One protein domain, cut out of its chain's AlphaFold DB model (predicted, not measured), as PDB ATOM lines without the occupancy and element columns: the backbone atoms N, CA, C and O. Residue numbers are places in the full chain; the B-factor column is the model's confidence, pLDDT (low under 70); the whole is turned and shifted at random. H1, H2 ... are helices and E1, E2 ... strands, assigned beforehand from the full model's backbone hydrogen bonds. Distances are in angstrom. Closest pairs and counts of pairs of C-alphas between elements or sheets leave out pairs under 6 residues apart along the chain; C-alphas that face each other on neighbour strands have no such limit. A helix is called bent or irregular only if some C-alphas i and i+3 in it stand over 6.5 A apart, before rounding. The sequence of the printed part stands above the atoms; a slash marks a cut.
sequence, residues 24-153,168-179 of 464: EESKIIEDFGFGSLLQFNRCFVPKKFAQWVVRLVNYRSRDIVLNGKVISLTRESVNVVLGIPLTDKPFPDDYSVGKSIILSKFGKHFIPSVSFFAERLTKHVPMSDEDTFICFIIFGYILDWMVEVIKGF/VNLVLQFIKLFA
ATOM      1  N   GLU A  24      58.473  -2.425 -40.642       89.88
ATOM      2  CA  GLU A  24      57.100  -2.233 -41.117       89.88
ATOM      3  C   GLU A  24      56.103  -2.193 -39.952       89.88
ATOM      4  O   GLU A  24      55.340  -1.241 -39.831       89.88
ATOM      5  N   GLU A  25      56.187  -3.144 -39.019       89.12
ATOM      6  CA  GLU A  25      55.344  -3.148 -37.812       89.12
ATOM      7  C   GLU A  25      55.603  -1.918 -36.928       89.12
ATOM      8  O   GLU A  25      54.674  -1.359 -36.346       89.12
ATOM      9  N   SER A  26      56.857  -1.462 -36.854       87.62
ATOM     10  CA  SER A  26      57.215  -0.221 -36.154       87.62
ATOM     11  C   SER A  26      56.581   0.997 -36.823       87.62
ATOM     12  O   SER A  26      56.009   1.840 -36.135       87.62
ATOM     13  N   LYS A  27      56.617   1.062 -38.159       91.06
ATOM     14  CA  LYS A  27      55.986   2.139 -38.922       91.06
ATOM     15  C   LYS A  27      54.469   2.160 -38.719       91.06
ATOM     16  O   LYS A  27      53.922   3.225 -38.478       91.06
ATOM     17  N   ILE A  28      53.811   0.999 -38.712       91.12
ATOM     18  CA  ILE A  28      52.376   0.899 -38.396       91.12
ATOM     19  C   ILE A  28      52.089   1.539 -37.029       91.12
ATOM     20  O   ILE A  28      51.181   2.349 -36.890       91.12
ATOM     21  N   ILE A  29      52.888   1.240 -36.004       86.56
ATOM     22  CA  ILE A  29      52.693   1.815 -34.664       86.56
ATOM     23  C   ILE A  29      52.905   3.341 -34.661       86.56
ATOM     24  O   ILE A  29      52.180   4.061 -33.965       86.56
ATOM     25  N   GLU A  30      53.874   3.842 -35.431       85.88
ATOM     26  CA  GLU A  30      54.106   5.279 -35.623       85.88
ATOM     27  C   GLU A  30      52.929   5.963 -36.327       85.88
ATOM     28  O   GLU A  30      52.447   6.982 -35.827       85.88
ATOM     29  N   ASP A  31      52.428   5.371 -37.412       87.38
ATOM     30  CA  ASP A  31      51.312   5.883 -38.217       87.38
ATOM     31  C   ASP A  31      50.001   5.919 -37.404       87.38
ATOM     32  O   ASP A  31      49.189   6.831 -37.561       87.38
ATOM     33  N   PHE A  32      49.829   5.001 -36.444       80.00
ATOM     34  CA  PHE A  32      48.728   5.027 -35.469       80.00
ATOM     35  C   PHE A  32      48.900   6.084 -34.355       80.00
ATOM     36  O   PHE A  32      48.028   6.217 -33.490       80.00
ATOM     37  N   GLY A  33      50.001   6.841 -34.349       75.69
ATOM     38  CA  GLY A  33      50.276   7.902 -33.374       75.69
ATOM     39  C   GLY A  33      50.951   7.429 -32.084       75.69
ATOM     40  O   GLY A  33      50.995   8.172 -31.108       75.69
ATOM     41  N   PHE A  34      51.494   6.208 -32.051       75.38
ATOM     42  CA  PHE A  34      52.136   5.621 -30.865       75.38
ATOM     43  C   PHE A  34      53.648   5.439 -31.021       75.38
ATOM     44  O   PHE A  34      54.265   4.677 -30.277       75.38
ATOM     45  N   GLY A  35      54.274   6.172 -31.945       76.38
ATOM     46  CA  GLY A  35      55.722   6.116 -32.172       76.38
ATOM     47  C   GLY A  35      56.563   6.423 -30.929       76.38
ATOM     48  O   GLY A  35      57.633   5.851 -30.728       76.38
ATOM     49  N   SER A  36      56.048   7.262 -30.030       69.38
ATOM     50  CA  SER A  36      56.651   7.529 -28.720       69.38
ATOM     51  C   SER A  36      56.837   6.254 -27.887       69.38
ATOM     52  O   SER A  36      57.867   6.113 -27.231       69.38
ATOM     53  N   LEU A  37      55.897   5.298 -27.946       72.06
ATOM     54  CA  LEU A  37      55.935   4.043 -27.185       72.06
ATOM     55  C   LEU A  37      57.070   3.124 -27.617       72.06
ATOM     56  O   LEU A  37      57.607   2.380 -26.797       72.06
ATOM     57  N   LEU A  38      57.466   3.196 -28.886       75.25
ATOM     58  CA  LEU A  38      58.619   2.456 -29.386       75.25
ATOM     59  C   LEU A  38      59.885   2.903 -28.640       75.25
ATOM     60  O   LEU A  38      60.689   2.085 -28.204       75.25
ATOM     61  N   GLN A  39      60.008   4.191 -28.329       68.12
ATOM     62  CA  GLN A  39      61.197   4.743 -27.678       68.12
ATOM     63  C   GLN A  39      61.365   4.303 -26.208       68.12
ATOM     64  O   GLN A  39      62.486   4.338 -25.690       68.12
ATOM     65  N   PHE A  40      60.307   3.810 -25.546       60.94
ATOM     66  CA  PHE A  40      60.344   3.421 -24.125       60.94
ATOM     67  C   PHE A  40      61.287   2.253 -23.830       60.94
ATOM     68  O   PHE A  40      61.840   2.180 -22.734       60.94
ATOM     69  N   ASN A  41      61.564   1.376 -24.803       52.88
ATOM     70  CA  ASN A  41      62.468   0.239 -24.593       52.88
ATOM     71  C   ASN A  41      63.939   0.656 -24.355       52.88
ATOM     72  O   ASN A  41      64.791  -0.177 -24.049       52.88
ATOM     73  N   ARG A  42      64.259   1.947 -24.511       50.22
ATOM     74  CA  ARG A  42      65.587   2.514 -24.228       50.22
ATOM     75  C   ARG A  42      65.646   3.261 -22.895       50.22
ATOM     76  O   ARG A  42      66.714   3.734 -22.510       50.22
ATOM     77  N   CYS A  43      64.526   3.362 -22.182       48.34
ATOM     78  CA  CYS A  43      64.412   4.155 -20.968       48.34
ATOM     79  C   CYS A  43      64.428   3.250 -19.734       48.34
ATOM     80  O   CYS A  43      63.405   2.738 -19.293       48.34
ATOM     81  N   PHE A  44      65.605   3.082 -19.129       53.25
ATOM     82  CA  PHE A  44      65.688   2.505 -17.792       53.25
ATOM     83  C   PHE A  44      65.302   3.561 -16.763       53.25
ATOM     84  O   PHE A  44      66.068   4.480 -16.479       53.25
ATOM     85  N   VAL A  45      64.116   3.413 -16.179       51.81
ATOM     86  CA  VAL A  45      63.688   4.231 -15.046       51.81
ATOM     87  C   VAL A  45      64.186   3.562 -13.760       51.81
ATOM     88  O   VAL A  45      63.769   2.439 -13.459       51.81
ATOM     89  N   PRO A  46      65.074   4.194 -12.967       55.81
ATOM     90  CA  PRO A  46      65.512   3.609 -11.709       55.81
ATOM     91  C   PRO A  46      64.310   3.327 -10.806       55.81
ATOM     92  O   PRO A  46      63.505   4.217 -10.535       55.81
ATOM     93  N   LYS A  47      64.206   2.104 -10.279       53.03
ATOM     94  CA  LYS A  47      63.074   1.678  -9.435       53.03
ATOM     95  C   LYS A  47      62.784   2.657  -8.292       53.03
ATOM     96  O   LYS A  47      61.628   2.953  -8.012       53.03
ATOM     97  N   LYS A  48      63.834   3.183  -7.647       63.72
ATOM     98  CA  LYS A  48      63.706   4.171  -6.563       63.72
ATOM     99  C   LYS A  48      63.054   5.470  -7.040       63.72
ATOM    100  O   LYS A  48      62.241   6.032  -6.318       63.72
ATOM    101  N   PHE A  49      63.374   5.912  -8.254       63.59
ATOM    102  CA  PHE A  49      62.779   7.100  -8.848       63.59
ATOM    103  C   PHE A  49      61.307   6.873  -9.200       63.59
ATOM    104  O   PHE A  49      60.469   7.667  -8.789       63.59
ATOM    105  N   ALA A  50      60.966   5.758  -9.853       64.31
ATOM    106  CA  ALA A  50      59.568   5.424 -10.143       64.31
ATOM    107  C   ALA A  50      58.724   5.363  -8.856       64.31
ATOM    108  O   ALA A  50      57.663   5.976  -8.764       64.31
ATOM    109  N   GLN A  51      59.238   4.697  -7.817       64.25
ATOM    110  CA  GLN A  51      58.590   4.649  -6.505       64.25
ATOM    111  C   GLN A  51      58.451   6.031  -5.862       64.25
ATOM    112  O   GLN A  51      57.445   6.290  -5.202       64.25
ATOM    113  N   TRP A  52      59.443   6.905  -6.025       81.75
ATOM    114  CA  TRP A  52      59.380   8.278  -5.538       81.75
ATOM    115  C   TRP A  52      58.287   9.073  -6.259       81.75
ATOM    116  O   TRP A  52      57.433   9.630  -5.581       81.75
ATOM    117  N   VAL A  53      58.225   9.029  -7.596       69.19
ATOM    118  CA  VAL A  53      57.169   9.698  -8.382       69.19
ATOM    119  C   VAL A  53      55.782   9.206  -7.970       69.19
ATOM    120  O   VAL A  53      54.898  10.017  -7.708       69.19
ATOM    121  N   VAL A  54      55.595   7.891  -7.824       70.62
ATOM    122  CA  VAL A  54      54.307   7.305  -7.405       70.62
ATOM    123  C   VAL A  54      53.856   7.824  -6.037       70.62
ATOM    124  O   VAL A  54      52.664   8.037  -5.834       70.62
ATOM    125  N   ARG A  55      54.782   8.079  -5.103       76.25
ATOM    126  CA  ARG A  55      54.446   8.646  -3.781       76.25
ATOM    127  C   ARG A  55      53.992  10.102  -3.844       76.25
ATOM    128  O   ARG A  55      53.341  10.556  -2.908       76.25
ATOM    129  N   LEU A  56      54.341  10.818  -4.907       75.25
ATOM    130  CA  LEU A  56      53.922  12.200  -5.129       75.25
ATOM    131  C   LEU A  56      52.547  12.284  -5.806       75.25
ATOM    132  O   LEU A  56      51.942  13.351  -5.806       75.25
ATOM    133  N   VAL A  57      52.036  11.186  -6.375       77.44
ATOM    134  CA  VAL A  57      50.723  11.166  -7.033       77.44
ATOM    135  C   VAL A  57      49.607  11.159  -5.989       77.44
ATOM    136  O   VAL A  57      49.444  10.214  -5.214       77.44
ATOM    137  N   ASN A  58      48.766  12.188  -6.014       77.94
ATOM    138  CA  ASN A  58      47.516  12.214  -5.276       77.94
ATOM    139  C   ASN A  58      46.456  11.415  -6.044       77.94
ATOM    140  O   ASN A  58      45.933  11.863  -7.058       77.94
ATOM    141  N   TYR A  59      46.088  10.234  -5.545       67.38
ATOM    142  CA  TYR A  59      45.132   9.353  -6.229       67.38
ATOM    143  C   TYR A  59      43.721   9.947  -6.385       67.38
ATOM    144  O   TYR A  59      42.969   9.508  -7.257       67.38
ATOM    145  N   ARG A  60      43.331  10.906  -5.530       71.38
ATOM    146  CA  ARG A  60      41.995  11.512  -5.564       71.38
ATOM    147  C   ARG A  60      41.918  12.606  -6.622       71.38
ATOM    148  O   ARG A  60      40.934  12.643  -7.352       71.38
ATOM    149  N   SER A  61      42.931  13.469  -6.703       75.25
ATOM    150  CA  SER A  61      42.974  14.536  -7.712       75.25
ATOM    151  C   SER A  61      43.618  14.100  -9.030       75.25
ATOM    152  O   SER A  61      43.387  14.728 -10.054       75.25
ATOM    153  N   ARG A  62      44.347  12.976  -9.022       73.31
ATOM    154  CA  ARG A  62      45.189  12.479 -10.120       73.31
ATOM    155  C   ARG A  62      46.337  13.428 -10.476       73.31
ATOM    156  O   ARG A  62      46.846  13.349 -11.578       73.31
ATOM    157  N   ASP A  63      46.787  14.276  -9.560       78.81
ATOM    158  CA  ASP A  63      47.920  15.179  -9.803       78.81
ATOM    159  C   ASP A  63      49.196  14.679  -9.122       78.81
ATOM    160  O   ASP A  63      49.138  13.952  -8.129       78.81
ATOM    161  N   ILE A  64      50.356  15.122  -9.604       79.44
ATOM    162  CA  ILE A  64      51.634  14.967  -8.899       79.44
ATOM    163  C   ILE A  64      51.846  16.205  -8.024       79.44
ATOM    164  O   ILE A  64      51.886  17.327  -8.524       79.44
ATOM    165  N   VAL A  65      52.010  16.009  -6.717       85.75
ATOM    166  CA  VAL A  65      52.232  17.084  -5.746       85.75
ATOM    167  C   VAL A  65      53.658  17.001  -5.214       85.75
ATOM    168  O   VAL A  65      54.013  16.055  -4.514       85.75
ATOM    169  N   LEU A  66      54.480  18.007  -5.518       86.25
ATOM    170  CA  LEU A  66      55.877  18.084  -5.088       86.25
ATOM    171  C   LEU A  66      56.163  19.452  -4.467       86.25
ATOM    172  O   LEU A  66      56.084  20.474  -5.142       86.25
ATOM    173  N   ASN A  67      56.523  19.473  -3.180       87.38
ATOM    174  CA  ASN A  67      56.887  20.692  -2.442       87.38
ATOM    175  C   ASN A  67      55.844  21.821  -2.566       87.38
ATOM    176  O   ASN A  67      56.187  22.978  -2.792       87.38
ATOM    177  N   GLY A  68      54.556  21.471  -2.482       87.56
ATOM    178  CA  GLY A  68      53.448  22.423  -2.616       87.56
ATOM    179  C   GLY A  68      53.137  22.859  -4.053       87.56
ATOM    180  O   GLY A  68      52.152  23.562  -4.262       87.56
ATOM    181  N   LYS A  69      53.917  22.424  -5.049       89.25
ATOM    182  CA  LYS A  69      53.584  22.588  -6.469       89.25
ATOM    183  C   LYS A  69      52.743  21.410  -6.947       89.25
ATOM    184  O   LYS A  69      53.005  20.268  -6.569       89.25
ATOM    185  N   VAL A  70      51.762  21.699  -7.795       88.50
ATOM    186  CA  VAL A  70      50.859  20.709  -8.388       88.50
ATOM    187  C   VAL A  70      51.155  20.615  -9.879       88.50
ATOM    188  O   VAL A  70      51.130  21.622 -10.582       88.50
ATOM    189  N   ILE A  71      51.453  19.408 -10.350       79.50
ATOM    190  CA  ILE A  71      51.552  19.070 -11.769       79.50
ATOM    191  C   ILE A  71      50.316  18.243 -12.093       79.50
ATOM    192  O   ILE A  71      50.213  17.082 -11.688       79.50
ATOM    193  N   SER A  72      49.367  18.851 -12.796       78.44
ATOM    194  CA  SER A  72      48.125  18.168 -13.125       78.44
ATOM    195  C   SER A  72      48.308  17.150 -14.237       78.44
ATOM    196  O   SER A  72      48.809  17.488 -15.308       78.44
ATOM    197  N   LEU A  73      47.861  15.913 -13.999       69.19
ATOM    198  CA  LEU A  73      47.805  14.881 -15.036       69.19
ATOM    199  C   LEU A  73      46.492  15.031 -15.809       69.19
ATOM    200  O   LEU A  73      45.542  14.263 -15.646       69.19
ATOM    201  N   THR A  74      46.422  16.076 -16.631       74.81
ATOM    202  CA  THR A  74      45.295  16.301 -17.544       74.81
ATOM    203  C   THR A  74      45.458  15.475 -18.820       74.81
ATOM    204  O   THR A  74      46.567  15.050 -19.158       74.81
ATOM    205  N   ARG A  75      44.373  15.274 -19.577       67.38
ATOM    206  CA  ARG A  75      44.441  14.589 -20.881       67.38
ATOM    207  C   ARG A  75      45.428  15.272 -21.837       67.38
ATOM    208  O   ARG A  75      46.130  14.592 -22.576       67.38
ATOM    209  N   GLU A  76      45.532  16.597 -21.773       76.19
ATOM    210  CA  GLU A  76      46.455  17.402 -22.573       76.19
ATOM    211  C   GLU A  76      47.904  17.132 -22.166       76.19
ATOM    212  O   GLU A  76      48.742  16.907 -23.032       76.19
ATOM    213  N   SER A  77      48.193  17.075 -20.859       65.38
ATOM    214  CA  SER A  77      49.535  16.731 -20.371       65.38
ATOM    215  C   SER A  77      49.956  15.320 -20.796       65.38
ATOM    216  O   SER A  77      51.101  15.103 -21.182       65.38
ATOM    217  N   VAL A  78      49.015  14.369 -20.801       63.88
ATOM    218  CA  VAL A  78      49.257  12.990 -21.235       63.88
ATOM    219  C   VAL A  78      49.491  12.924 -22.743       63.88
ATOM    220  O   VAL A  78      50.413  12.230 -23.158       63.88
ATOM    221  N   ASN A  79      48.730  13.667 -23.555       68.00
ATOM    222  CA  ASN A  79      49.010  13.793 -24.989       68.00
ATOM    223  C   ASN A  79      50.408  14.380 -25.216       68.00
ATOM    224  O   ASN A  79      51.221  13.751 -25.875       68.00
ATOM    225  N   VAL A  80      50.737  15.527 -24.618       65.94
ATOM    226  CA  VAL A  80      52.043  16.177 -24.830       65.94
ATOM    227  C   VAL A  80      53.211  15.251 -24.473       65.94
ATOM    228  O   VAL A  80      54.213  15.228 -25.181       65.94
ATOM    229  N   VAL A  81      53.086  14.477 -23.391       58.16
ATOM    230  CA  VAL A  81      54.155  13.586 -22.917       58.16
ATOM    231  C   VAL A  81      54.213  12.272 -23.698       58.16
ATOM    232  O   VAL A  81      55.303  11.784 -23.986       58.16
ATOM    233  N   LEU A  82      53.063  11.673 -24.016       56.38
ATOM    234  CA  LEU A  82      52.994  10.345 -24.634       56.38
ATOM    235  C   LEU A  82      52.725  10.389 -26.141       56.38
ATOM    236  O   LEU A  82      52.697   9.337 -26.765       56.38
ATOM    237  N   GLY A  83      52.498  11.555 -26.738       56.88
ATOM    238  CA  GLY A  83      52.078  11.707 -28.135       56.88
ATOM    239  C   GLY A  83      50.715  11.085 -28.459       56.88
ATOM    240  O   GLY A  83      50.383  10.941 -29.628       56.88
ATOM    241  N   ILE A  84      49.936  10.682 -27.445       64.19
ATOM    242  CA  ILE A  84      48.669   9.975 -27.656       64.19
ATOM    243  C   ILE A  84      47.619  10.970 -28.167       64.19
ATOM    244  O   ILE A  84      47.400  11.992 -27.507       64.19
ATOM    245  N   PRO A  85      46.908  10.665 -29.269       62.59
ATOM    246  CA  PRO A  85      45.884  11.544 -29.818       62.59
ATOM    247  C   PRO A  85      44.831  11.949 -28.776       62.59
ATOM    248  O   PRO A  85      44.269  11.104 -28.072       62.59
ATOM    249  N   LEU A  86      44.524  13.248 -28.696       70.25
ATOM    250  CA  LEU A  86      43.377  13.729 -27.926       70.25
ATOM    251  C   LEU A  86      42.100  13.374 -28.674       70.25
ATOM    252  O   LEU A  86      41.885  13.816 -29.798       70.25
ATOM    253  N   THR A  87      41.245  12.595 -28.024       68.75
ATOM    254  CA  THR A  87      39.884  12.368 -28.492       68.75
ATOM    255  C   THR A  87      38.909  13.220 -27.685       68.75
ATOM    256  O   THR A  87      39.019  13.342 -26.460       68.75
ATOM    257  N   ASP A  88      37.928  13.787 -28.379       73.25
ATOM    258  CA  ASP A  88      36.818  14.510 -27.757       73.25
ATOM    259  C   ASP A  88      35.704  13.560 -27.303       73.25
ATOM    260  O   ASP A  88      34.800  13.951 -26.562       73.25
ATOM    261  N   LYS A  89      35.770  12.291 -27.726       68.50
ATOM    262  CA  LYS A  89      34.793  11.270 -27.364       68.50
ATOM    263  C   LYS A  89      35.160  10.699 -25.988       68.50
ATOM    264  O   LYS A  89      36.275  10.200 -25.822       68.50
ATOM    265  N   PRO A  90      34.257  10.749 -24.992       58.59
ATOM    266  CA  PRO A  90      34.513  10.116 -23.708       58.59
ATOM    267  C   PRO A  90      34.728   8.614 -23.904       58.59
ATOM    268  O   PRO A  90      34.141   7.995 -24.795       58.59
ATOM    269  N   PHE A  91      35.570   8.025 -23.054       50.97
ATOM    270  CA  PHE A  91      35.755   6.580 -23.051       50.97
ATOM    271  C   PHE A  91      34.405   5.890 -22.816       50.97
ATOM    272  O   PHE A  91      33.703   6.254 -21.872       50.97
ATOM    273  N   PRO A  92      34.022   4.903 -23.640       56.97
ATOM    274  CA  PRO A  92      32.771   4.188 -23.443       56.97
ATOM    275  C   PRO A  92      32.803   3.374 -22.143       56.97
ATOM    276  O   PRO A  92      33.738   2.601 -21.919       56.97
ATOM    277  N   ASP A  93      31.753   3.480 -21.331       62.47
ATOM    278  CA  ASP A  93      31.643   2.734 -20.069       62.47
ATOM    279  C   ASP A  93      31.488   1.217 -20.289       62.47
ATOM    280  O   ASP A  93      31.907   0.405 -19.461       62.47
ATOM    281  N   ASP A  94      30.936   0.820 -21.440       73.38
ATOM    282  CA  ASP A  94      30.731  -0.578 -21.807       73.38
ATOM    283  C   ASP A  94      31.936  -1.176 -22.557       73.38
ATOM    284  O   ASP A  94      32.148  -0.960 -23.763       73.38
ATOM    285  N   TYR A  95      32.706  -1.978 -21.818       69.19
ATOM    286  CA  TYR A  95      33.878  -2.717 -22.289       69.19
ATOM    287  C   TYR A  95      33.531  -3.977 -23.102       69.19
ATOM    288  O   TYR A  95      34.417  -4.544 -23.753       69.19
ATOM    289  N   SER A  96      32.273  -4.435 -23.081       77.00
ATOM    290  CA  SER A  96      31.847  -5.661 -23.770       77.00
ATOM    291  C   SER A  96      31.982  -5.542 -25.291       77.00
ATOM    292  O   SER A  96      32.435  -6.481 -25.942       77.00
ATOM    293  N   VAL A  97      31.723  -4.348 -25.830       77.38
ATOM    294  CA  VAL A  97      31.885  -4.020 -27.256       77.38
ATOM    295  C   VAL A  97      33.355  -4.058 -27.691       77.38
ATOM    296  O   VAL A  97      33.682  -4.579 -28.750       77.38
ATOM    297  N   GLY A  98      34.277  -3.537 -26.873       74.50
ATOM    298  CA  GLY A  98      35.713  -3.602 -27.184       74.50
ATOM    299  C   GLY A  98      36.211  -5.047 -27.187       74.50
ATOM    300  O   GLY A  98      36.948  -5.471 -28.078       74.50
ATOM    301  N   LYS A  99      35.719  -5.842 -26.229       78.38
ATOM    302  CA  LYS A  99      35.966  -7.283 -26.180       78.38
ATOM    303  C   LYS A  99      35.432  -7.991 -27.423       78.38
ATOM    304  O   LYS A  99      36.180  -8.769 -28.003       78.38
ATOM    305  N   SER A 100      34.193  -7.737 -27.847       80.94
ATOM    306  CA  SER A 100      33.620  -8.410 -29.020       80.94
ATOM    307  C   SER A 100      34.388  -8.101 -30.306       80.94
ATOM    308  O   SER A 100      34.593  -9.016 -31.093       80.94
ATOM    309  N   ILE A 101      34.880  -6.867 -30.476       81.81
ATOM    310  CA  ILE A 101      35.698  -6.460 -31.635       81.81
ATOM    311  C   ILE A 101      37.023  -7.233 -31.691       81.81
ATOM    312  O   ILE A 101      37.412  -7.744 -32.738       81.81
ATOM    313  N   ILE A 102      37.725  -7.360 -30.564       83.06
ATOM    314  CA  ILE A 102      38.977  -8.133 -30.512       83.06
ATOM    315  C   ILE A 102      38.686  -9.609 -30.793       83.06
ATOM    316  O   ILE A 102      39.374 -10.257 -31.576       83.06
ATOM    317  N   LEU A 103      37.640 -10.151 -30.171       85.75
ATOM    318  CA  LEU A 103      37.235 -11.539 -30.364       85.75
ATOM    319  C   LEU A 103      36.870 -11.846 -31.822       85.75
ATOM    320  O   LEU A 103      37.296 -12.884 -32.332       85.75
ATOM    321  N   SER A 104      36.157 -10.944 -32.504       89.00
ATOM    322  CA  SER A 104      35.819 -11.104 -33.919       89.00
ATOM    323  C   SER A 104      37.054 -11.013 -34.813       89.00
ATOM    324  O   SER A 104      37.228 -11.876 -35.668       89.00
ATOM    325  N   LYS A 105      37.954 -10.049 -34.569       87.44
ATOM    326  CA  LYS A 105      39.206  -9.887 -35.334       87.44
ATOM    327  C   LYS A 105      40.096 -11.127 -35.290       87.44
ATOM    328  O   LYS A 105      40.657 -11.536 -36.300       87.44
ATOM    329  N   PHE A 106      40.195 -11.773 -34.128       88.56
ATOM    330  CA  PHE A 106      41.052 -12.951 -33.958       88.56
ATOM    331  C   PHE A 106      40.321 -14.291 -34.128       88.56
ATOM    332  O   PHE A 106      40.960 -15.343 -34.004       88.56
ATOM    333  N   GLY A 107      39.010 -14.275 -34.397       90.56
ATOM    334  CA  GLY A 107      38.187 -15.480 -34.529       90.56
ATOM    335  C   GLY A 107      38.172 -16.322 -33.250       90.56
ATOM    336  O   GLY A 107      38.425 -17.530 -33.284       90.56
ATOM    337  N   LYS A 108      37.972 -15.683 -32.092       89.25
ATOM    338  CA  LYS A 108      38.038 -16.330 -30.771       89.25
ATOM    339  C   LYS A 108      36.766 -16.093 -29.978       89.25
ATOM    340  O   LYS A 108      36.185 -15.022 -30.022       89.25
ATOM    341  N   HIS A 109      36.379 -17.074 -29.170       86.62
ATOM    342  CA  HIS A 109      35.262 -16.934 -28.226       86.62
ATOM    343  C   HIS A 109      35.696 -16.342 -26.874       86.62
ATOM    344  O   HIS A 109      34.877 -15.818 -26.121       86.62
ATOM    345  N   PHE A 110      36.996 -16.394 -26.574       81.25
ATOM    346  CA  PHE A 110      37.596 -15.886 -25.342       81.25
ATOM    347  C   PHE A 110      38.875 -15.115 -25.657       81.25
ATOM    348  O   PHE A 110      39.551 -15.427 -26.637       81.25
ATOM    349  N   ILE A 111      39.193 -14.105 -24.837       77.06
ATOM    350  CA  ILE A 111      40.383 -13.268 -25.031       77.06
ATOM    351  C   ILE A 111      41.611 -14.181 -24.938       77.06
ATOM    352  O   ILE A 111      41.782 -14.837 -23.906       77.06
ATOM    353  N   PRO A 112      42.435 -14.263 -25.996       79.88
ATOM    354  CA  PRO A 112      43.637 -15.083 -25.978       79.88
ATOM    355  C   PRO A 112      44.622 -14.654 -24.894       79.88
ATOM    356  O   PRO A 112      44.599 -13.524 -24.409       79.88
ATOM    357  N   SER A 113      45.532 -15.554 -24.531       80.25
ATOM    358  CA  SER A 113      46.631 -15.214 -23.632       80.25
ATOM    359  C   SER A 113      47.554 -14.169 -24.261       80.25
ATOM    360  O   SER A 113      47.691 -14.083 -25.476       80.25
ATOM    361  N   VAL A 114      48.286 -13.427 -23.431       75.12
ATOM    362  CA  VAL A 114      49.307 -12.475 -23.902       75.12
ATOM    363  C   VAL A 114      50.345 -13.148 -24.810       75.12
ATOM    364  O   VAL A 114      50.805 -12.549 -25.777       75.12
ATOM    365  N   SER A 115      50.661 -14.424 -24.558       79.75
ATOM    366  CA  SER A 115      51.562 -15.211 -25.406       79.75
ATOM    367  C   SER A 115      51.045 -15.397 -26.835       79.75
ATOM    368  O   SER A 115      51.848 -15.445 -27.755       79.75
ATOM    369  N   PHE A 116      49.726 -15.458 -27.046       87.56
ATOM    370  CA  PHE A 116      49.151 -15.544 -28.390       87.56
ATOM    371  C   PHE A 116      49.482 -14.296 -29.218       87.56
ATOM    372  O   PHE A 116      49.931 -14.415 -30.356       87.56
ATOM    373  N   PHE A 117      49.308 -13.110 -28.633       85.88
ATOM    374  CA  PHE A 117      49.627 -11.838 -29.287       85.88
ATOM    375  C   PHE A 117      51.142 -11.663 -29.466       85.88
ATOM    376  O   PHE A 117      51.598 -11.274 -30.538       85.88
ATOM    377  N   ALA A 118      51.923 -12.051 -28.452       82.88
ATOM    378  CA  ALA A 118      53.385 -12.051 -28.492       82.88
ATOM    379  C   ALA A 118      53.939 -12.874 -29.655       82.88
ATOM    380  O   ALA A 118      54.813 -12.425 -30.391       82.88
ATOM    381  N   GLU A 119      53.443 -14.103 -29.803       86.75
ATOM    382  CA  GLU A 119      53.900 -15.017 -30.842       86.75
ATOM    383  C   GLU A 119      53.567 -14.500 -32.233       86.75
ATOM    384  O   GLU A 119      54.357 -14.721 -33.142       86.75
ATOM    385  N   ARG A 120      52.438 -13.810 -32.406       88.31
ATOM    386  CA  ARG A 120      52.065 -13.239 -33.702       88.31
ATOM    387  C   ARG A 120      53.003 -12.119 -34.141       88.31
ATOM    388  O   ARG A 120      53.407 -12.138 -35.297       88.31
ATOM    389  N   LEU A 121      53.411 -11.246 -33.217       87.00
ATOM    390  CA  LEU A 121      54.433 -10.225 -33.478       87.00
ATOM    391  C   LEU A 121      55.813 -10.862 -33.683       87.00
ATOM    392  O   LEU A 121      56.461 -10.649 -34.692       87.00
ATOM    393  N   THR A 122      56.236 -11.746 -32.776       86.38
ATOM    394  CA  THR A 122      57.593 -12.332 -32.805       86.38
ATOM    395  C   THR A 122      57.816 -13.267 -33.999       86.38
ATOM    396  O   THR A 122      58.946 -13.450 -34.444       86.38
ATOM    397  N   LYS A 123      56.759 -13.926 -34.491       87.88
ATOM    398  CA  LYS A 123      56.814 -14.781 -35.687       87.88
ATOM    399  C   LYS A 123      56.487 -14.009 -36.968       87.88
ATOM    400  O   LYS A 123      56.453 -14.645 -38.017       87.88
ATOM    401  N   HIS A 124      56.225 -12.702 -36.877       86.88
ATOM    402  CA  HIS A 124      55.834 -11.839 -37.995       86.88
ATOM    403  C   HIS A 124      54.715 -12.463 -38.832       86.88
ATOM    404  O   HIS A 124      54.805 -12.606 -40.051       86.88
ATOM    405  N   VAL A 125      53.672 -12.934 -38.140       88.69
ATOM    406  CA  VAL A 125      52.501 -13.494 -38.813       88.69
ATOM    407  C   VAL A 125      51.831 -12.351 -39.578       88.69
ATOM    408  O   VAL A 125      51.501 -11.351 -38.943       88.69
ATOM    409  N   PRO A 126      51.591 -12.481 -40.896       87.31
ATOM    410  CA  PRO A 126      50.941 -11.431 -41.666       87.31
ATOM    411  C   PRO A 126      49.537 -11.173 -41.111       87.31
ATOM    412  O   PRO A 126      48.736 -12.097 -40.931       87.31
ATOM    413  N   MET A 127      49.267  -9.913 -40.797       90.62
ATOM    414  CA  MET A 127      48.040  -9.415 -40.181       90.62
ATOM    415  C   MET A 127      47.750  -8.018 -40.735       90.62
ATOM    416  O   MET A 127      48.639  -7.388 -41.300       90.62
ATOM    417  N   SER A 128      46.517  -7.536 -40.582       93.00
ATOM    418  CA  SER A 128      46.196  -6.147 -40.929       93.00
ATOM    419  C   SER A 128      46.925  -5.163 -40.006       93.00
ATOM    420  O   SER A 128      47.252  -5.513 -38.869       93.00
ATOM    421  N   ASP A 129      47.120  -3.924 -40.456       91.94
ATOM    422  CA  ASP A 129      47.750  -2.861 -39.660       91.94
ATOM    423  C   ASP A 129      47.056  -2.674 -38.304       91.94
ATOM    424  O   ASP A 129      47.704  -2.593 -37.260       91.94
ATOM    425  N   GLU A 130      45.721  -2.715 -38.296       88.50
ATOM    426  CA  GLU A 130      44.926  -2.652 -37.070       88.50
ATOM    427  C   GLU A 130      45.194  -3.831 -36.131       88.50
ATOM    428  O   GLU A 130      45.286  -3.655 -34.917       88.50
ATOM    429  N   ASP A 131      45.303  -5.047 -36.663       90.38
ATOM    430  CA  ASP A 131      45.532  -6.237 -35.845       90.38
ATOM    431  C   ASP A 131      46.967  -6.273 -35.314       90.38
ATOM    432  O   ASP A 131      47.180  -6.693 -34.174       90.38
ATOM    433  N   THR A 132      47.932  -5.790 -36.100       90.62
ATOM    434  CA  THR A 132      49.323  -5.563 -35.687       90.62
ATOM    435  C   THR A 132      49.375  -4.558 -34.543       90.62
ATOM    436  O   THR A 132      49.952  -4.848 -33.489       90.62
ATOM    437  N   PHE A 133      48.685  -3.427 -34.690       87.00
ATOM    438  CA  PHE A 133      48.561  -2.422 -33.642       87.00
ATOM    439  C   PHE A 133      47.888  -2.986 -32.379       87.00
ATOM    440  O   PHE A 133      48.406  -2.826 -31.273       87.00
ATOM    441  N   ILE A 134      46.781  -3.722 -32.512       85.94
ATOM    442  CA  ILE A 134      46.096  -4.359 -31.376       85.94
ATOM    443  C   ILE A 134      47.010  -5.377 -30.686       85.94
ATOM    444  O   ILE A 134      47.084  -5.393 -29.455       85.94
ATOM    445  N   CYS A 135      47.731  -6.205 -31.448       87.44
ATOM    446  CA  CYS A 135      48.712  -7.130 -30.888       87.44
ATOM    447  C   CYS A 135      49.790  -6.367 -30.115       87.44
ATOM    448  O   CYS A 135      50.114  -6.774 -29.002       87.44
ATOM    449  N   PHE A 136      50.299  -5.257 -30.658       85.44
ATOM    450  CA  PHE A 136      51.300  -4.416 -30.002       85.44
ATOM    451  C   PHE A 136      50.777  -3.784 -28.713       85.44
ATOM    452  O   PHE A 136      51.456  -3.857 -27.694       85.44
ATOM    453  N   ILE A 137      49.568  -3.222 -28.707       80.25
ATOM    454  CA  ILE A 137      48.987  -2.619 -27.502       80.25
ATOM    455  C   ILE A 137      48.727  -3.684 -26.438       80.25
ATOM    456  O   ILE A 137      49.103  -3.500 -25.283       80.25
ATOM    457  N   ILE A 138      48.142  -4.828 -26.801       78.50
ATOM    458  CA  ILE A 138      47.872  -5.909 -25.845       78.50
ATOM    459  C   ILE A 138      49.184  -6.500 -25.319       78.50
ATOM    460  O   ILE A 138      49.318  -6.696 -24.116       78.50
ATOM    461  N   PHE A 139      50.165  -6.767 -26.177       74.88
ATOM    462  CA  PHE A 139      51.461  -7.308 -25.770       74.88
ATOM    463  C   PHE A 139      52.279  -6.293 -24.958       74.88
ATOM    464  O   PHE A 139      52.735  -6.613 -23.862       74.88
ATOM    465  N   GLY A 140      52.419  -5.069 -25.464       65.56
ATOM    466  CA  GLY A 140      53.220  -3.989 -24.893       65.56
ATOM    467  C   GLY A 140      52.652  -3.442 -23.587       65.56
ATOM    468  O   GLY A 140      53.369  -3.401 -22.590       65.56
ATOM    469  N   TYR A 141      51.360  -3.097 -23.539       62.06
ATOM    470  CA  TYR A 141      50.760  -2.567 -22.311       62.06
ATOM    471  C   TYR A 141      50.509  -3.648 -21.271       62.06
ATOM    472  O   TYR A 141      50.745  -3.394 -20.095       62.06
ATOM    473  N   ILE A 142      50.046  -4.849 -21.649       56.78
ATOM    474  CA  ILE A 142      49.781  -5.876 -20.636       56.78
ATOM    475  C   ILE A 142      51.092  -6.410 -20.065       56.78
ATOM    476  O   ILE A 142      51.138  -6.615 -18.860       56.78
ATOM    477  N   LEU A 143      52.170  -6.592 -20.835       50.78
ATOM    478  CA  LEU A 143      53.423  -7.081 -20.247       50.78
ATOM    479  C   LEU A 143      54.131  -6.038 -19.397       50.78
ATOM    480  O   LEU A 143      54.546  -6.390 -18.300       50.78
ATOM    481  N   ASP A 144      54.242  -4.786 -19.834       51.50
ATOM    482  CA  ASP A 144      54.972  -3.781 -19.053       51.50
ATOM    483  C   ASP A 144      54.183  -3.381 -17.792       51.50
ATOM    484  O   ASP A 144      54.716  -3.374 -16.679       51.50
ATOM    485  N   TRP A 145      52.856  -3.228 -17.920       53.69
ATOM    486  CA  TRP A 145      51.974  -3.007 -16.774       53.69
ATOM    487  C   TRP A 145      51.889  -4.235 -15.857       53.69
ATOM    488  O   TRP A 145      51.999  -4.085 -14.643       53.69
ATOM    489  N   MET A 146      51.745  -5.464 -16.377       37.19
ATOM    490  CA  MET A 146      51.731  -6.662 -15.520       37.19
ATOM    491  C   MET A 146      53.087  -6.910 -14.868       37.19
ATOM    492  O   MET A 146      53.108  -7.336 -13.719       37.19
ATOM    493  N   VAL A 147      54.213  -6.656 -15.535       45.88
ATOM    494  CA  VAL A 147      55.545  -6.835 -14.941       45.88
ATOM    495  C   VAL A 147      55.758  -5.840 -13.801       45.88
ATOM    496  O   VAL A 147      56.223  -6.249 -12.734       45.88
ATOM    497  N   GLU A 148      55.359  -4.578 -13.961       47.75
ATOM    498  CA  GLU A 148      55.452  -3.574 -12.894       47.75
ATOM    499  C   GLU A 148      54.440  -3.813 -11.760       47.75
ATOM    500  O   GLU A 148      54.791  -3.734 -10.578       47.75
ATOM    501  N   VAL A 149      53.213  -4.234 -12.076       41.56
ATOM    502  CA  VAL A 149      52.195  -4.569 -11.068       41.56
ATOM    503  C   VAL A 149      52.557  -5.852 -10.307       41.56
ATOM    504  O   VAL A 149      52.479  -5.873  -9.079       41.56
ATOM    505  N   ILE A 150      53.046  -6.907 -10.968       38.06
ATOM    506  CA  ILE A 150      53.475  -8.165 -10.320       38.06
ATOM    507  C   ILE A 150      54.730  -7.945  -9.453       38.06
ATOM    508  O   ILE A 150      54.826  -8.495  -8.348       38.06
ATOM    509  N   LYS A 151      55.672  -7.094  -9.882       40.03
ATOM    510  CA  LYS A 151      56.813  -6.676  -9.044       40.03
ATOM    511  C   LYS A 151      56.377  -5.824  -7.846       40.03
ATOM    512  O   LYS A 151      57.027  -5.885  -6.802       40.03
ATOM    513  N   GLY A 152      55.282  -5.070  -7.969       39.06
ATOM    514  CA  GLY A 152      54.652  -4.349  -6.862       39.06
ATOM    515  C   GLY A 152      53.966  -5.267  -5.841       39.06
ATOM    516  O   GLY A 152      54.054  -5.018  -4.641       39.06
ATOM    517  N   PHE A 153      53.344  -6.363  -6.290       29.05
ATOM    518  CA  PHE A 153      52.578  -7.280  -5.429       29.05
ATOM    519  C   PHE A 153      53.420  -8.333  -4.690       29.05
ATOM    520  O   PHE A 153      53.031  -8.785  -3.612       29.05
ATOM    521  N   VAL A 168      41.846  -5.076 -17.481       38.66
ATOM    522  CA  VAL A 168      41.392  -5.639 -18.755       38.66
ATOM    523  C   VAL A 168      40.434  -4.651 -19.425       38.66
ATOM    524  O   VAL A 168      40.577  -4.387 -20.610       38.66
ATOM    525  N   ASN A 169      39.540  -4.010 -18.666       41.03
ATOM    526  CA  ASN A 169      38.636  -2.980 -19.180       41.03
ATOM    527  C   ASN A 169      39.379  -1.767 -19.727       41.03
ATOM    528  O   ASN A 169      38.975  -1.282 -20.767       41.03
ATOM    529  N   LEU A 170      40.466  -1.311 -19.104       40.53
ATOM    530  CA  LEU A 170      41.234  -0.166 -19.596       40.53
ATOM    531  C   LEU A 170      41.889  -0.468 -20.955       40.53
ATOM    532  O   LEU A 170      41.784   0.330 -21.880       40.53
ATOM    533  N   VAL A 171      42.469  -1.661 -21.127       42.22
ATOM    534  CA  VAL A 171      43.028  -2.103 -22.421       42.22
ATOM    535  C   VAL A 171      41.925  -2.291 -23.473       42.22
ATOM    536  O   VAL A 171      42.060  -1.826 -24.603       42.22
ATOM    537  N   LEU A 172      40.791  -2.897 -23.099       43.31
ATOM    538  CA  LEU A 172      39.616  -3.024 -23.972       43.31
ATOM    539  C   LEU A 172      38.998  -1.658 -24.341       43.31
ATOM    540  O   LEU A 172      38.469  -1.501 -25.442       43.31
ATOM    541  N   GLN A 173      39.080  -0.672 -23.442       43.16
ATOM    542  CA  GLN A 173      38.598   0.700 -23.629       43.16
ATOM    543  C   GLN A 173      39.478   1.485 -24.601       43.16
ATOM    544  O   GLN A 173      38.942   2.190 -25.455       43.16
ATOM    545  N   PHE A 174      40.802   1.315 -24.537       42.84
ATOM    546  CA  PHE A 174      41.717   1.883 -25.527       42.84
ATOM    547  C   PHE A 174      41.475   1.289 -26.922       42.84
ATOM    548  O   PHE A 174      41.350   2.038 -27.882       42.84
ATOM    549  N   ILE A 175      41.296  -0.029 -27.047       46.31
ATOM    550  CA  ILE A 175      41.113  -0.684 -28.356       46.31
ATOM    551  C   ILE A 175      39.786  -0.285 -29.040       46.31
ATOM    552  O   ILE A 175      39.740  -0.119 -30.259       46.31
ATOM    553  N   LYS A 176      38.711  -0.056 -28.274       43.97
ATOM    554  CA  LYS A 176      37.411   0.402 -28.808       43.97
ATOM    555  C   LYS A 176      37.465   1.827 -29.368       43.97
ATOM    556  O   LYS A 176      36.805   2.100 -30.369       43.97
ATOM    557  N   LEU A 177      38.245   2.713 -28.743       34.72
ATOM    558  CA  LEU A 177      38.437   4.083 -29.222       34.72
ATOM    559  C   LEU A 177      39.023   4.099 -30.645       34.72
ATOM    560  O   LEU A 177      38.569   4.873 -31.485       34.72
ATOM    561  N   PHE A 178      39.950   3.182 -30.932       42.25
ATOM    562  CA  PHE A 178      40.566   3.038 -32.253       42.25
ATOM    563  C   PHE A 178      39.647   2.368 -33.274       42.25
ATOM    564  O   PHE A 178      39.474   2.895 -34.369       42.25
ATOM    565  N   ALA A 179      38.962   1.284 -32.899       40.22
ATOM    566  CA  ALA A 179      38.017   0.613 -33.797       40.22
ATOM    567  C   ALA A 179      36.825   1.504 -34.209       40.22
ATOM    568  O   ALA A 179      36.225   1.292 -35.257       40.22
TER     569      ALA A 179
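What this domain is: This is residues 24 to 153 and 168 to 179 of the 464 residues of an uncharacterized protein of Setaria italica (UniProt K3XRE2). The long helix H6 is the core of a helical body, with H1, H5 and H7 packed on it along residues 129 to 143 and H4 packed on H7. Towards the other end of the longest axis is a small, loosely joined head, a two-stranded hairpin of E1 and E2 with residues 53 to 56 of H2 over E1, and H3 follows between this head and the body. The printed part has 142 residues, with seven named helices and two named strands in the order H1, H2, E1, E2, H3, H4, H5, H6, H7. The class is mostly helix, and the sheet, in the order E1, E2, is antiparallel. The whole is compact, with a radius of gyration of the C-alphas of 16.7 A, yet elongated in outline, spanning 51 by 32 by 31 A.

How they stand to each other: E1, residues 63 to 66, and E2, residues 69 to 72, form a hairpin, antiparallel at 159 degrees between their directions. N 64 and O 71 are within hydrogen-bond range at 2.9 A, and so are N 71 and O 64 at 2.8 A. A short pairing outside the named strands joins residues 57 to 58 to residues 63 to 64 of E1, antiparallel. H2, residues 47 to 56, comes closest to E1 at the C-alphas of Leu 56 and Val 65, 5.2 A apart, and touches no helix. H3, residues 75 to 82, and H1, residues 24 to 42, only just touch, with 3 pairs of C-alphas within 8 A, and are about perpendicular at 78 degrees. Their closest C-alphas are those of Ser 36 and Leu 82, 6.2 A apart. H1 is irregular, with C-alphas 33 and 36 at 7.9 A and a kink of 126 degrees near residue 33. The hub is H6, residues 129 to 153, which touches three helices. It touches H1 with residues 129 to 136 alone, closest at the C-alphas of Ile 29 and Phe 133, 6.0 A, at a shallow tilt of 21 degrees, the same way. It touches H5, residues 114 to 122, closest at the C-alphas of Phe 117 and Cys 135, 5.1 A, at a steep tilt of 51 degrees, opposite ways. It touches H7, residues 168 to 179, closest at the C-alphas of Ile 134 and Ile 175, 6.9 A, at a shallow tilt of 21 degrees, opposite ways. H7 touches H4, residues 96 to 106, closest at the C-alphas of Gly 98 and Lys 176, 4.6 A, and they are only just about perpendicular at 71 degrees. Every O i to N i+4 pair is within hydrogen-bond range in H2, H3, H4, H5 and H6, against 7 of 8 in H7 and 5 of 15 in H1, where 11 of 16 O i to N i+3 pairs are within range.

Where its parts are: E1 runs from C-alpha 63 at (47.920, 15.179, -9.803) to C-alpha 66, and E2 from 69 to 72, each 9.7 A long. H6, 34.9 A long, begins with C-alpha 129 at (47.750, -2.861, -39.660). H1 begins at C-alpha 24, (57.100, -2.233, -41.117), and is 19.5 A long. H7 is 16.6 A long, H4 15.5 A, H2 14.6 A, H5 12.2 A and H3 10.3 A.

The domain as a whole: The two C-alphas farthest apart are those of Gly 68 and Gly 107, at 51.8 A. Residues 154 to 167 are not printed, and C-alphas 153 and 168 are 17.5 A apart across this cut. The link from H3 to H4, residues 83 to 95, is long. Residues 39 to 46, of which 39 to 42 belong to H1, stand free. The mean pLDDT of the printed part is 70.6, and 60 residues are under 70, among them 39 to 51, 77 to 85, 140 to 153 and 168 to 179.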